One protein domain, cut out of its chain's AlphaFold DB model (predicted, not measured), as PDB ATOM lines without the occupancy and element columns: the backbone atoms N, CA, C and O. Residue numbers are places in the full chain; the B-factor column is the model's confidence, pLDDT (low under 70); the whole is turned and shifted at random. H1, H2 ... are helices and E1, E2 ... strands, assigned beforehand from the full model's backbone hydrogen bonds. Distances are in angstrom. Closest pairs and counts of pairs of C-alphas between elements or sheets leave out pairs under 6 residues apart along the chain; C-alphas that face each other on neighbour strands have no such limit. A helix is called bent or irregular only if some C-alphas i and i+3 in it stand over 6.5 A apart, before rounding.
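This is residues 191 to 262 of the 266 residues of an uncharacterized protein of Polyangiaceae bacterium (UniProt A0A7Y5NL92). Two separate strand hairpins make this domain: a longer, bent one of E3 and E4, and over it a shorter one of E1 and E2, with the one-turn helix H1 beyond the short hairpin, at the far side from E3 and E4. Long loops join the strands, and the loop of residues 242 to 253 reaches to one end of the longest axis. The printed part has 72 residues with one named helix and four named strands, in the order H1, E1, E2, E3, E4; each sheet has two antiparallel strands. The class is mostly strand, though under half of the residues are in named elements. The whole is compact, with a radius of gyration of the C-alphas of 12.5 A and spans of 36 by 29 by 19 A.

Look first at E3, residues 234 to 241, and E4, residues 254 to 261, a hairpin of antiparallel neighbours with 151 degrees between their directions. Find N 237 and O 258, 2.9 A apart, and N 256 and O 239, 2.8 A apart, both within hydrogen-bond range. E3 bends by 54 degrees at residue 238. Next look at the hairpin of E1, residues 199 to 202, and E2, residues 217 to 220, antiparallel at 140 degrees. There N 200 and O 219 are 2.7 A apart, within hydrogen-bond range. Between the hairpins, the closest C-alphas of E2 and E4 are those of Tyr 219 and Val 258, 7.7 A apart, and the closest of E1 and E3 are those of Leu 202 and Tyr 241, 7.3 A apart. E1 and E4 are apart, and so are E2 and E3. Farther out is H1, residues 191 to 195, whose closest C-alpha to E1 is that of Asn 194, 4.9 A from that of Gln 200. H1 is apart from E3 and E4. In H1 every O i to N i+4 pair is within hydrogen-bond range.

Find C-alpha 234 at (98.957, 201.839, 203.689); from there E3 runs 19.5 A to C-alpha 241. E4 runs 21.7 A from C-alpha 254 to C-alpha 261 at (101.814, 202.802, 206.674). E1 spans 9.6 A and E2 10.3 A. H1 begins at C-alpha 191, at (110.710, 179.521, 211.811), and spans 6.3 A.

The two C-alphas farthest apart are those of Pro 232 and Asp 246, at 36.7 A. The printed part has no cut. The link from H1 to E1 is tight; those from E1 to E2, E2 to E3 and E3 to E4 are long, with 14, 13 and 12 residues. The mean pLDDT of the printed part is 72.6, and 28 residues are under 70, among them residues 205 to 213 and 240 to 253.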
ATOM      1  N   GLY A 191     111.050 180.899 212.150       76.81
ATOM      2  CA  GLY A 191     110.710 179.521 211.811       76.81
ATOM      3  C   GLY A 191     109.211 179.392 211.586       76.81
ATOM      4  O   GLY A 191     108.784 179.021 210.492       76.81
ATOM      5  N   VAL A 192     108.423 179.821 212.576       75.25
ATOM      6  CA  VAL A 192     106.954 179.814 212.508       75.25
ATOM      7  C   VAL A 192     106.468 180.579 211.281       75.25
ATOM      8  O   VAL A 192     105.636 180.072 210.528       75.25
ATOM      9  N   CYS A 193     107.037 181.752 211.010       82.62
ATOM     10  CA  CYS A 193     106.631 182.579 209.881       82.62
ATOM     11  C   CYS A 193     106.801 181.874 208.534       82.62
ATOM     12  O   CYS A 193     105.873 181.838 207.733       82.62
ATOM     13  N   ASN A 194     107.966 181.268 208.301       79.31
ATOM     14  CA  ASN A 194     108.247 180.575 207.044       79.31
ATOM     15  C   ASN A 194     107.482 179.249 206.906       79.31
ATOM     16  O   ASN A 194     107.380 178.713 205.805       79.31
ATOM     17  N   THR A 195     106.958 178.713 208.010       69.69
ATOM     18  CA  THR A 195     106.048 177.556 207.996       69.69
ATOM     19  C   THR A 195     104.574 177.950 207.879       69.69
ATOM     20  O   THR A 195     103.740 177.117 207.527       69.69
ATOM     21  N   THR A 196     104.246 179.222 208.125       74.25
ATOM     22  CA  THR A 196     102.885 179.751 208.024       74.25
ATOM     23  C   THR A 196     102.559 179.962 206.549       74.25
ATOM     24  O   THR A 196     103.084 180.869 205.906       74.25
ATOM     25  N   GLY A 197     101.701 179.111 205.983       73.44
ATOM     26  CA  GLY A 197     101.298 179.217 204.580       73.44
ATOM     27  C   GLY A 197     100.770 180.618 204.249       73.44
ATOM     28  O   GLY A 197      99.771 181.050 204.814       73.44
ATOM     29  N   GLY A 198     101.437 181.313 203.323       76.88
ATOM     30  CA  GLY A 198     101.098 182.691 202.954       76.88
ATOM     31  C   GLY A 198     101.903 183.774 203.677       76.88
ATOM     32  O   GLY A 198     101.703 184.938 203.346       76.88
ATOM     33  N   CYS A 199     102.833 183.418 204.571       84.56
ATOM     34  CA  CYS A 199     103.777 184.340 205.203       84.56
ATOM     35  C   CYS A 199     105.249 184.015 204.862       84.56
ATOM     36  O   CYS A 199     105.584 182.910 204.440       84.56
ATOM     37  N   GLN A 200     106.132 184.999 205.028       84.62
ATOM     38  CA  GLN A 200     107.580 184.923 204.841       84.62
ATOM     39  C   GLN A 200     108.292 185.821 205.857       84.62
ATOM     40  O   GLN A 200     107.847 186.938 206.138       84.62
ATOM     41  N   TRP A 201     109.402 185.341 206.418       85.81
ATOM     42  CA  TRP A 201     110.212 186.152 207.327       85.81
ATOM     43  C   TRP A 201     111.136 187.062 206.524       85.81
ATOM     44  O   TRP A 201     111.971 186.582 205.754       85.81
ATOM     45  N   LEU A 202     111.019 188.371 206.727       82.75
ATOM     46  CA  LEU A 202     111.886 189.357 206.100       82.75
ATOM     47  C   LEU A 202     112.850 189.923 207.140       82.75
ATOM     48  O   LEU A 202     112.447 190.408 208.196       82.75
ATOM     49  N   VAL A 203     114.139 189.885 206.809       80.38
ATOM     50  CA  VAL A 203     115.189 190.588 207.547       80.38
ATOM     51  C   VAL A 203     115.534 191.882 206.808       80.38
ATOM     52  O   VAL A 203     115.516 191.901 205.574       80.38
ATOM     53  N   PRO A 204     115.860 192.973 207.517       73.25
ATOM     54  CA  PRO A 204     116.229 194.213 206.865       73.25
ATOM     55  C   PRO A 204     117.489 194.047 206.007       73.25
ATOM     56  O   PRO A 204     118.558 193.697 206.510       73.25
ATOM     57  N   GLY A 205     117.359 194.309 204.705       64.81
ATOM     58  CA  GLY A 205     118.467 194.287 203.750       64.81
ATOM     59  C   GLY A 205     119.285 195.585 203.732       64.81
ATOM     60  O   GLY A 205     118.934 196.592 204.353       64.81
ATOM     61  N   CYS A 206     120.386 195.587 202.972       56.91
ATOM     62  CA  CYS A 206     121.109 196.820 202.665       56.91
ATOM     63  C   CYS A 206     120.331 197.639 201.618       56.91
ATOM     64  O   CYS A 206     120.376 197.318 200.428       56.91
ATOM     65  N   ALA A 207     119.706 198.755 201.988       56.09
ATOM     66  CA  ALA A 207     119.344 199.735 200.969       56.09
ATOM     67  C   ALA A 207     120.611 200.398 200.402       56.09
ATOM     68  O   ALA A 207     121.573 200.676 201.126       56.09
ATOM     69  N   ASN A 208     120.604 200.691 199.098       55.03
ATOM     70  CA  ASN A 208     121.724 201.315 198.378       55.03
ATOM     71  C   ASN A 208     122.141 202.699 198.933       55.03
ATOM     72  O   ASN A 208     123.189 203.226 198.559       55.03
ATOM     73  N   ASP A 209     121.341 203.294 199.815       63.94
ATOM     74  CA  ASP A 209     121.533 204.601 200.445       63.94
ATOM     75  C   ASP A 209     121.684 204.538 201.980       63.94
ATOM     76  O   ASP A 209     121.781 205.578 202.637       63.94
ATOM     77  N   GLY A 210     121.766 203.336 202.560       59.72
ATOM     78  CA  GLY A 210     121.932 203.133 203.999       59.72
ATOM     79  C   GLY A 210     120.670 203.379 204.831       59.72
ATOM     80  O   GLY A 210     120.771 203.423 206.059       59.72
ATOM     81  N   GLN A 211     119.497 203.539 204.209       59.19
ATOM     82  CA  GLN A 211     118.229 203.535 204.935       59.19
ATOM     83  C   GLN A 211     117.689 202.114 205.058       59.19
ATOM     84  O   GLN A 211     117.236 201.522 204.094       59.19
ATOM     85  N   ILE A 212     117.708 201.568 206.268       57.97
ATOM     86  CA  ILE A 212     116.965 200.344 206.567       57.97
ATOM     87  C   ILE A 212     115.471 200.696 206.509       57.97
ATOM     88  O   ILE A 212     115.025 201.556 207.271       57.97
ATOM     89  N   SER A 213     114.730 200.102 205.575       65.31
ATOM     90  CA  SER A 213     113.318 200.415 205.314       65.31
ATOM     91  C   SER A 213     112.356 199.554 206.126       65.31
ATOM     92  O   SER A 213     111.417 200.098 206.696       65.31
ATOM     93  N   ILE A 214     112.642 198.258 206.277       71.44
ATOM     94  CA  ILE A 214     111.756 197.318 206.972       71.44
ATOM     95  C   ILE A 214     112.256 196.962 208.373       71.44
ATOM     96  O   ILE A 214     113.458 196.930 208.648       71.44
ATOM     97  N   THR A 215     111.314 196.688 209.273       81.25
ATOM     98  CA  THR A 215     111.625 196.040 210.553       81.25
ATOM     99  C   THR A 215     111.711 194.540 210.306       81.25
ATOM    100  O   THR A 215     110.965 194.008 209.493       81.25
ATOM    101  N   GLU A 216     112.635 193.854 210.972       84.88
ATOM    102  CA  GLU A 216     112.665 192.394 210.920       84.88
ATOM    103  C   GLU A 216     111.335 191.823 211.423       84.88
ATOM    104  O   GLU A 216     110.874 192.209 212.500       84.88
ATOM    105  N   GLY A 217     110.714 190.935 210.648       87.06
ATOM    106  CA  GLY A 217     109.410 190.394 211.005       87.06
ATOM    107  C   GLY A 217     108.803 189.472 209.960       87.06
ATOM    108  O   GLY A 217     109.402 189.170 208.927       87.06
ATOM    109  N   CYS A 218     107.588 189.021 210.252       86.25
ATOM    110  CA  CYS A 218     106.825 188.131 209.398       86.25
ATOM    111  C   CYS A 218     105.799 188.900 208.560       86.25
ATOM    112  O   CYS A 218     104.983 189.651 209.094       86.25
ATOM    113  N   TYR A 219     105.830 188.688 207.246       86.12
ATOM    114  CA  TYR A 219     105.035 189.424 206.264       86.12
ATOM    115  C   TYR A 219     104.298 188.469 205.328       86.12
ATOM    116  O   TYR A 219     104.789 187.365 205.104       86.12
ATOM    117  N   PRO A 220     103.161 188.854 204.729       82.69
ATOM    118  CA  PRO A 220     102.525 188.044 203.696       82.69
ATOM    119  C   PRO A 220     103.428 187.827 202.463       82.69
ATOM    120  O   PRO A 220     104.218 188.694 202.084       82.69
ATOM    121  N   VAL A 221     103.315 186.668 201.806       76.75
ATOM    122  CA  VAL A 221     104.076 186.342 200.577       76.75
ATOM    123  C   VAL A 221     103.622 187.202 199.388       76.75
ATOM    124  O   VAL A 221     104.447 187.603 198.570       76.75
ATOM    125  N   ASP A 222     102.329 187.538 199.332       70.31
ATOM    126  CA  ASP A 222     101.678 188.249 198.219       70.31
ATOM    127  C   ASP A 222     101.083 189.606 198.650       70.31
ATOM    128  O   ASP A 222      99.995 189.981 198.213       70.31
ATOM    129  N   ASP A 223     101.778 190.339 199.523       67.81
ATOM    130  CA  ASP A 223     101.199 191.438 200.313       67.81
ATOM    131  C   ASP A 223     100.517 192.535 199.462       67.81
ATOM    132  O   ASP A 223      99.391 192.935 199.756       67.81
ATOM    133  N   CYS A 224     101.111 192.966 198.334       73.25
ATOM    134  CA  CYS A 224     100.433 193.941 197.456       73.25
ATOM    135  C   CYS A 224     100.690 193.880 195.945       73.25
ATOM    136  O   CYS A 224     100.023 194.594 195.196       73.25
ATOM    137  N   LEU A 225     101.582 193.021 195.446       70.19
ATOM    138  CA  LEU A 225     101.849 192.922 193.999       70.19
ATOM    139  C   LEU A 225     100.674 192.323 193.208       70.19
ATOM    140  O   LEU A 225     100.431 192.704 192.062       70.19
ATOM    141  N   VAL A 226      99.965 191.363 193.808       64.31
ATOM    142  CA  VAL A 226      98.920 190.580 193.131       64.31
ATOM    143  C   VAL A 226      97.541 191.204 193.324       64.31
ATOM    144  O   VAL A 226      96.755 191.284 192.378       64.31
ATOM    145  N   THR A 227      97.247 191.659 194.539       63.12
ATOM    146  CA  THR A 227      95.942 192.216 194.916       63.12
ATOM    147  C   THR A 227      95.872 193.721 194.683       63.12
ATOM    148  O   THR A 227      94.793 194.233 194.401       63.12
ATOM    149  N   ASN A 228      97.010 194.429 194.730       65.19
ATOM    150  CA  ASN A 228      97.081 195.893 194.690       65.19
ATOM    151  C   ASN A 228      96.223 196.565 195.786       65.19
ATOM    152  O   ASN A 228      95.812 197.719 195.648       65.19
ATOM    153  N   GLU A 229      95.925 195.827 196.858       73.50
ATOM    154  CA  GLU A 229      95.024 196.213 197.940       73.50
ATOM    155  C   GLU A 229      95.803 196.216 199.257       73.50
ATOM    156  O   GLU A 229      95.744 195.264 200.025       73.50
ATOM    157  N   CYS A 230      96.525 197.305 199.518       82.75
ATOM    158  CA  CYS A 230      96.930 197.626 200.886       82.75
ATOM    159  C   CYS A 230      95.748 198.213 201.666       82.75
ATOM    160  O   CYS A 230      94.773 198.696 201.071       82.75
ATOM    161  N   GLY A 231      95.833 198.207 202.999       82.06
ATOM    162  CA  GLY A 231      94.850 198.869 203.848       82.06
ATOM    163  C   GLY A 231      94.666 200.356 203.491       82.06
ATOM    164  O   GLY A 231      95.520 200.971 202.853       82.06
ATOM    165  N   PRO A 232      93.557 200.994 203.913       83.50
ATOM    166  CA  PRO A 232      93.222 202.373 203.529       83.50
ATOM    167  C   PRO A 232      94.236 203.442 203.982       83.50
ATOM    168  O   PRO A 232      94.152 204.583 203.527       83.50
ATOM    169  N   GLU A 233      95.170 203.095 204.871       86.31
ATOM    170  CA  GLU A 233      96.240 203.970 205.372       86.31
ATOM    171  C   GLU A 233      97.643 203.471 204.992       86.31
ATOM    172  O   GLU A 233      98.644 203.989 205.486       86.31
ATOM    173  N   GLU A 234      97.721 202.489 204.099       86.56
ATOM    174  CA  GLU A 234      98.957 201.839 203.689       86.56
ATOM    175  C   GLU A 234      99.239 202.083 202.203       86.56
ATOM    176  O   GLU A 234      98.345 202.350 201.396       86.56
ATOM    177  N   ILE A 235     100.513 202.018 201.837       84.94
ATOM    178  CA  ILE A 235     100.989 202.092 200.461       84.94
ATOM    179  C   ILE A 235     101.836 200.861 200.158       84.94
ATOM    180  O   ILE A 235     102.599 200.400 201.000       84.94
ATOM    181  N   CYS A 236     101.709 200.354 198.935       85.88
ATOM    182  CA  CYS A 236     102.545 199.272 198.435       85.88
ATOM    183  C   CYS A 236     103.930 199.834 198.099       85.88
ATOM    184  O   CYS A 236     104.058 200.640 197.168       85.88
ATOM    185  N   VAL A 237     104.948 199.455 198.868       83.62
ATOM    186  CA  VAL A 237     106.327 199.923 198.688       83.62
ATOM    187  C   VAL A 237     107.170 198.783 198.112       83.62
ATOM    188  O   VAL A 237     107.156 197.687 198.675       83.62
ATOM    189  N   PRO A 238     107.885 198.997 196.986       79.25
ATOM    190  CA  PRO A 238     108.867 198.038 196.507       79.25
ATOM    191  C   PRO A 238     110.087 198.067 197.430       79.25
ATOM    192  O   PRO A 238     110.729 199.105 197.589       79.25
ATOM    193  N   GLU A 239     110.419 196.921 198.002       74.06
ATOM    194  CA  GLU A 239     111.539 196.736 198.913       74.06
ATOM    195  C   GLU A 239     112.525 195.722 198.343       74.06
ATOM    196  O   GLU A 239     112.141 194.717 197.744       74.06
ATOM    197  N   ILE A 240     113.820 195.982 198.515       69.25
ATOM    198  CA  ILE A 240     114.872 195.053 198.095       69.25
ATOM    199  C   ILE A 240     115.301 194.273 199.328       69.25
ATOM    200  O   ILE A 240     115.969 194.824 200.204       69.25
ATOM    201  N   TYR A 241     114.948 192.992 199.388       67.00
ATOM    202  CA  TYR A 241     115.490 192.100 200.409       67.00
ATOM    203  C   TYR A 241     116.709 191.362 199.861       67.00
ATOM    204  O   TYR A 241     116.750 190.925 198.705       67.00
ATOM    205  N   ASP A 242     117.735 191.284 200.708       66.69
ATOM    206  CA  ASP A 242     118.989 190.610 200.415       66.69
ATOM    207  C   ASP A 242     119.075 189.335 201.274       66.69
ATOM    208  O   ASP A 242     119.389 189.425 202.463       66.69
ATOM    209  N   PRO A 243     118.800 188.141 200.710       58.16
ATOM    210  CA  PRO A 243     118.920 186.876 201.438       58.16
ATOM    211  C   PRO A 243     120.363 186.562 201.841       58.16
ATOM    212  O   PRO A 243     120.615 185.651 202.630       58.16
ATOM    213  N   CYS A 244     121.341 187.270 201.278       62.88
ATOM    214  CA  CYS A 244     122.741 187.048 201.554       62.88
ATOM    215  C   CYS A 244     123.143 187.860 202.789       62.88
ATOM    216  O   CYS A 244     123.839 188.864 202.682       62.88
ATOM    217  N   ILE A 245     122.749 187.369 203.970       50.78
ATOM    218  CA  ILE A 245     123.038 187.973 205.285       50.78
ATOM    219  C   ILE A 245     124.537 188.290 205.501       50.78
ATOM    220  O   ILE A 245     124.874 189.209 206.242       50.78
ATOM    221  N   ASP A 246     125.424 187.592 204.775       57.62
ATOM    222  CA  ASP A 246     126.885 187.779 204.762       57.62
ATOM    223  C   ASP A 246     127.479 188.083 203.365       57.62
ATOM    224  O   ASP A 246     128.701 188.167 203.191       57.62
ATOM    225  N   GLY A 247     126.642 188.209 202.331       55.50
ATOM    226  CA  GLY A 247     127.076 188.533 200.971       55.50
ATOM    227  C   GLY A 247     127.171 190.041 200.763       55.50
ATOM    228  O   GLY A 247     126.471 190.825 201.389       55.50
ATOM    229  N   GLY A 248     128.057 190.491 199.872       55.22
ATOM    230  CA  GLY A 248     128.078 191.907 199.503       55.22
ATOM    231  C   GLY A 248     126.737 192.312 198.879       55.22
ATOM    232  O   GLY A 248     126.291 191.636 197.954       55.22
ATOM    233  N   CYS A 249     126.174 193.441 199.327       53.91
ATOM    234  CA  CYS A 249     124.816 193.937 199.036       53.91
ATOM    235  C   CYS A 249     124.406 194.062 197.540       53.91
ATOM    236  O   CYS A 249     123.321 194.530 197.216       53.91
ATOM    237  N   GLY A 250     125.289 193.737 196.589       57.03
ATOM    238  CA  GLY A 250     125.040 193.805 195.145       57.03
ATOM    239  C   GLY A 250     124.833 192.449 194.463       57.03
ATOM    240  O   GLY A 250     124.784 192.417 193.235       57.03
ATOM    241  N   ALA A 251     124.791 191.340 195.211       56.72
ATOM    242  CA  ALA A 251     124.798 189.994 194.632       56.72
ATOM    243  C   ALA A 251     123.432 189.281 194.626       56.72
ATOM    244  O   ALA A 251     123.243 188.419 193.767       56.72
ATOM    245  N   CYS A 252     122.502 189.615 195.533       62.16
ATOM    246  CA  CYS A 252     121.318 188.776 195.774       62.16
ATOM    247  C   CYS A 252     119.985 189.529 195.940       62.16
ATOM    248  O   CYS A 252     118.988 188.889 196.253       62.16
ATOM    249  N   GLY A 253     119.941 190.850 195.720       64.06
ATOM    250  CA  GLY A 253     118.721 191.640 195.908       64.06
ATOM    251  C   GLY A 253     117.565 191.148 195.034       64.06
ATOM    252  O   GLY A 253     117.622 191.253 193.806       64.06
ATOM    253  N   ILE A 254     116.525 190.621 195.672       70.81
ATOM    254  CA  ILE A 254     115.231 190.348 195.048       70.81
ATOM    255  C   ILE A 254     114.306 191.499 195.458       70.81
ATOM    256  O   ILE A 254     114.395 192.016 196.571       70.81
ATOM    257  N   GLU A 255     113.477 191.965 194.529       74.62
ATOM    258  CA  GLU A 255     112.477 192.997 194.806       74.62
ATOM    259  C   GLU A 255     111.178 192.329 195.267       74.62
ATOM    260  O   GLU A 255     110.674 191.412 194.616       74.62
ATOM    261  N   TYR A 256     110.635 192.816 196.375       76.25
ATOM    262  CA  TYR A 256     109.381 192.399 196.992       76.25
ATOM    263  C   TYR A 256     108.506 193.630 197.166       76.25
ATOM    264  O   TYR A 256     108.983 194.752 197.041       76.25
ATOM    265  N   HIS A 257     107.217 193.444 197.409       82.06
ATOM    266  CA  HIS A 257     106.314 194.561 197.645       82.06
ATOM    267  C   HIS A 257     105.531 194.301 198.922       82.06
ATOM    268  O   HIS A 257     104.872 193.267 199.023       82.06
ATOM    269  N   VAL A 258     105.627 195.233 199.867       82.56
ATOM    270  CA  VAL A 258     104.994 195.157 201.189       82.56
ATOM    271  C   VAL A 258     104.065 196.347 201.402       82.56
ATOM    272  O   VAL A 258     104.309 197.438 200.872       82.56
ATOM    273  N   CYS A 259     102.992 196.143 202.158       83.00
ATOM    274  CA  CYS A 259     102.118 197.226 202.586       83.00
ATOM    275  C   CYS A 259     102.724 197.929 203.803       83.00
ATOM    276  O   CYS A 259     102.815 197.362 204.888       83.00
ATOM    277  N   GLU A 260     103.134 199.186 203.635       81.31
ATOM    278  CA  GLU A 260     103.624 200.016 204.738       81.31
ATOM    279  C   GLU A 260     102.648 201.149 205.061       81.31
ATOM    280  O   GLU A 260     102.053 201.718 204.141       81.31
ATOM    281  N   PRO A 261     102.540 201.587 206.331       83.88
ATOM    282  CA  PRO A 261     101.814 202.802 206.674       83.88
ATOM    283  C   PRO A 261     102.306 203.995 205.847       83.88
ATOM    284  O   PRO A 261     103.507 204.283 205.783       83.88
ATOM    285  N   ALA A 262     101.381 204.738 205.242       83.12
ATOM    286  CA  ALA A 262     101.715 205.904 204.440       83.12
ATOM    287  C   ALA A 262     102.475 206.930 205.297       83.12
ATOM    288  O   ALA A 262     101.917 207.544 206.211       83.12
TER     289      ALA A 262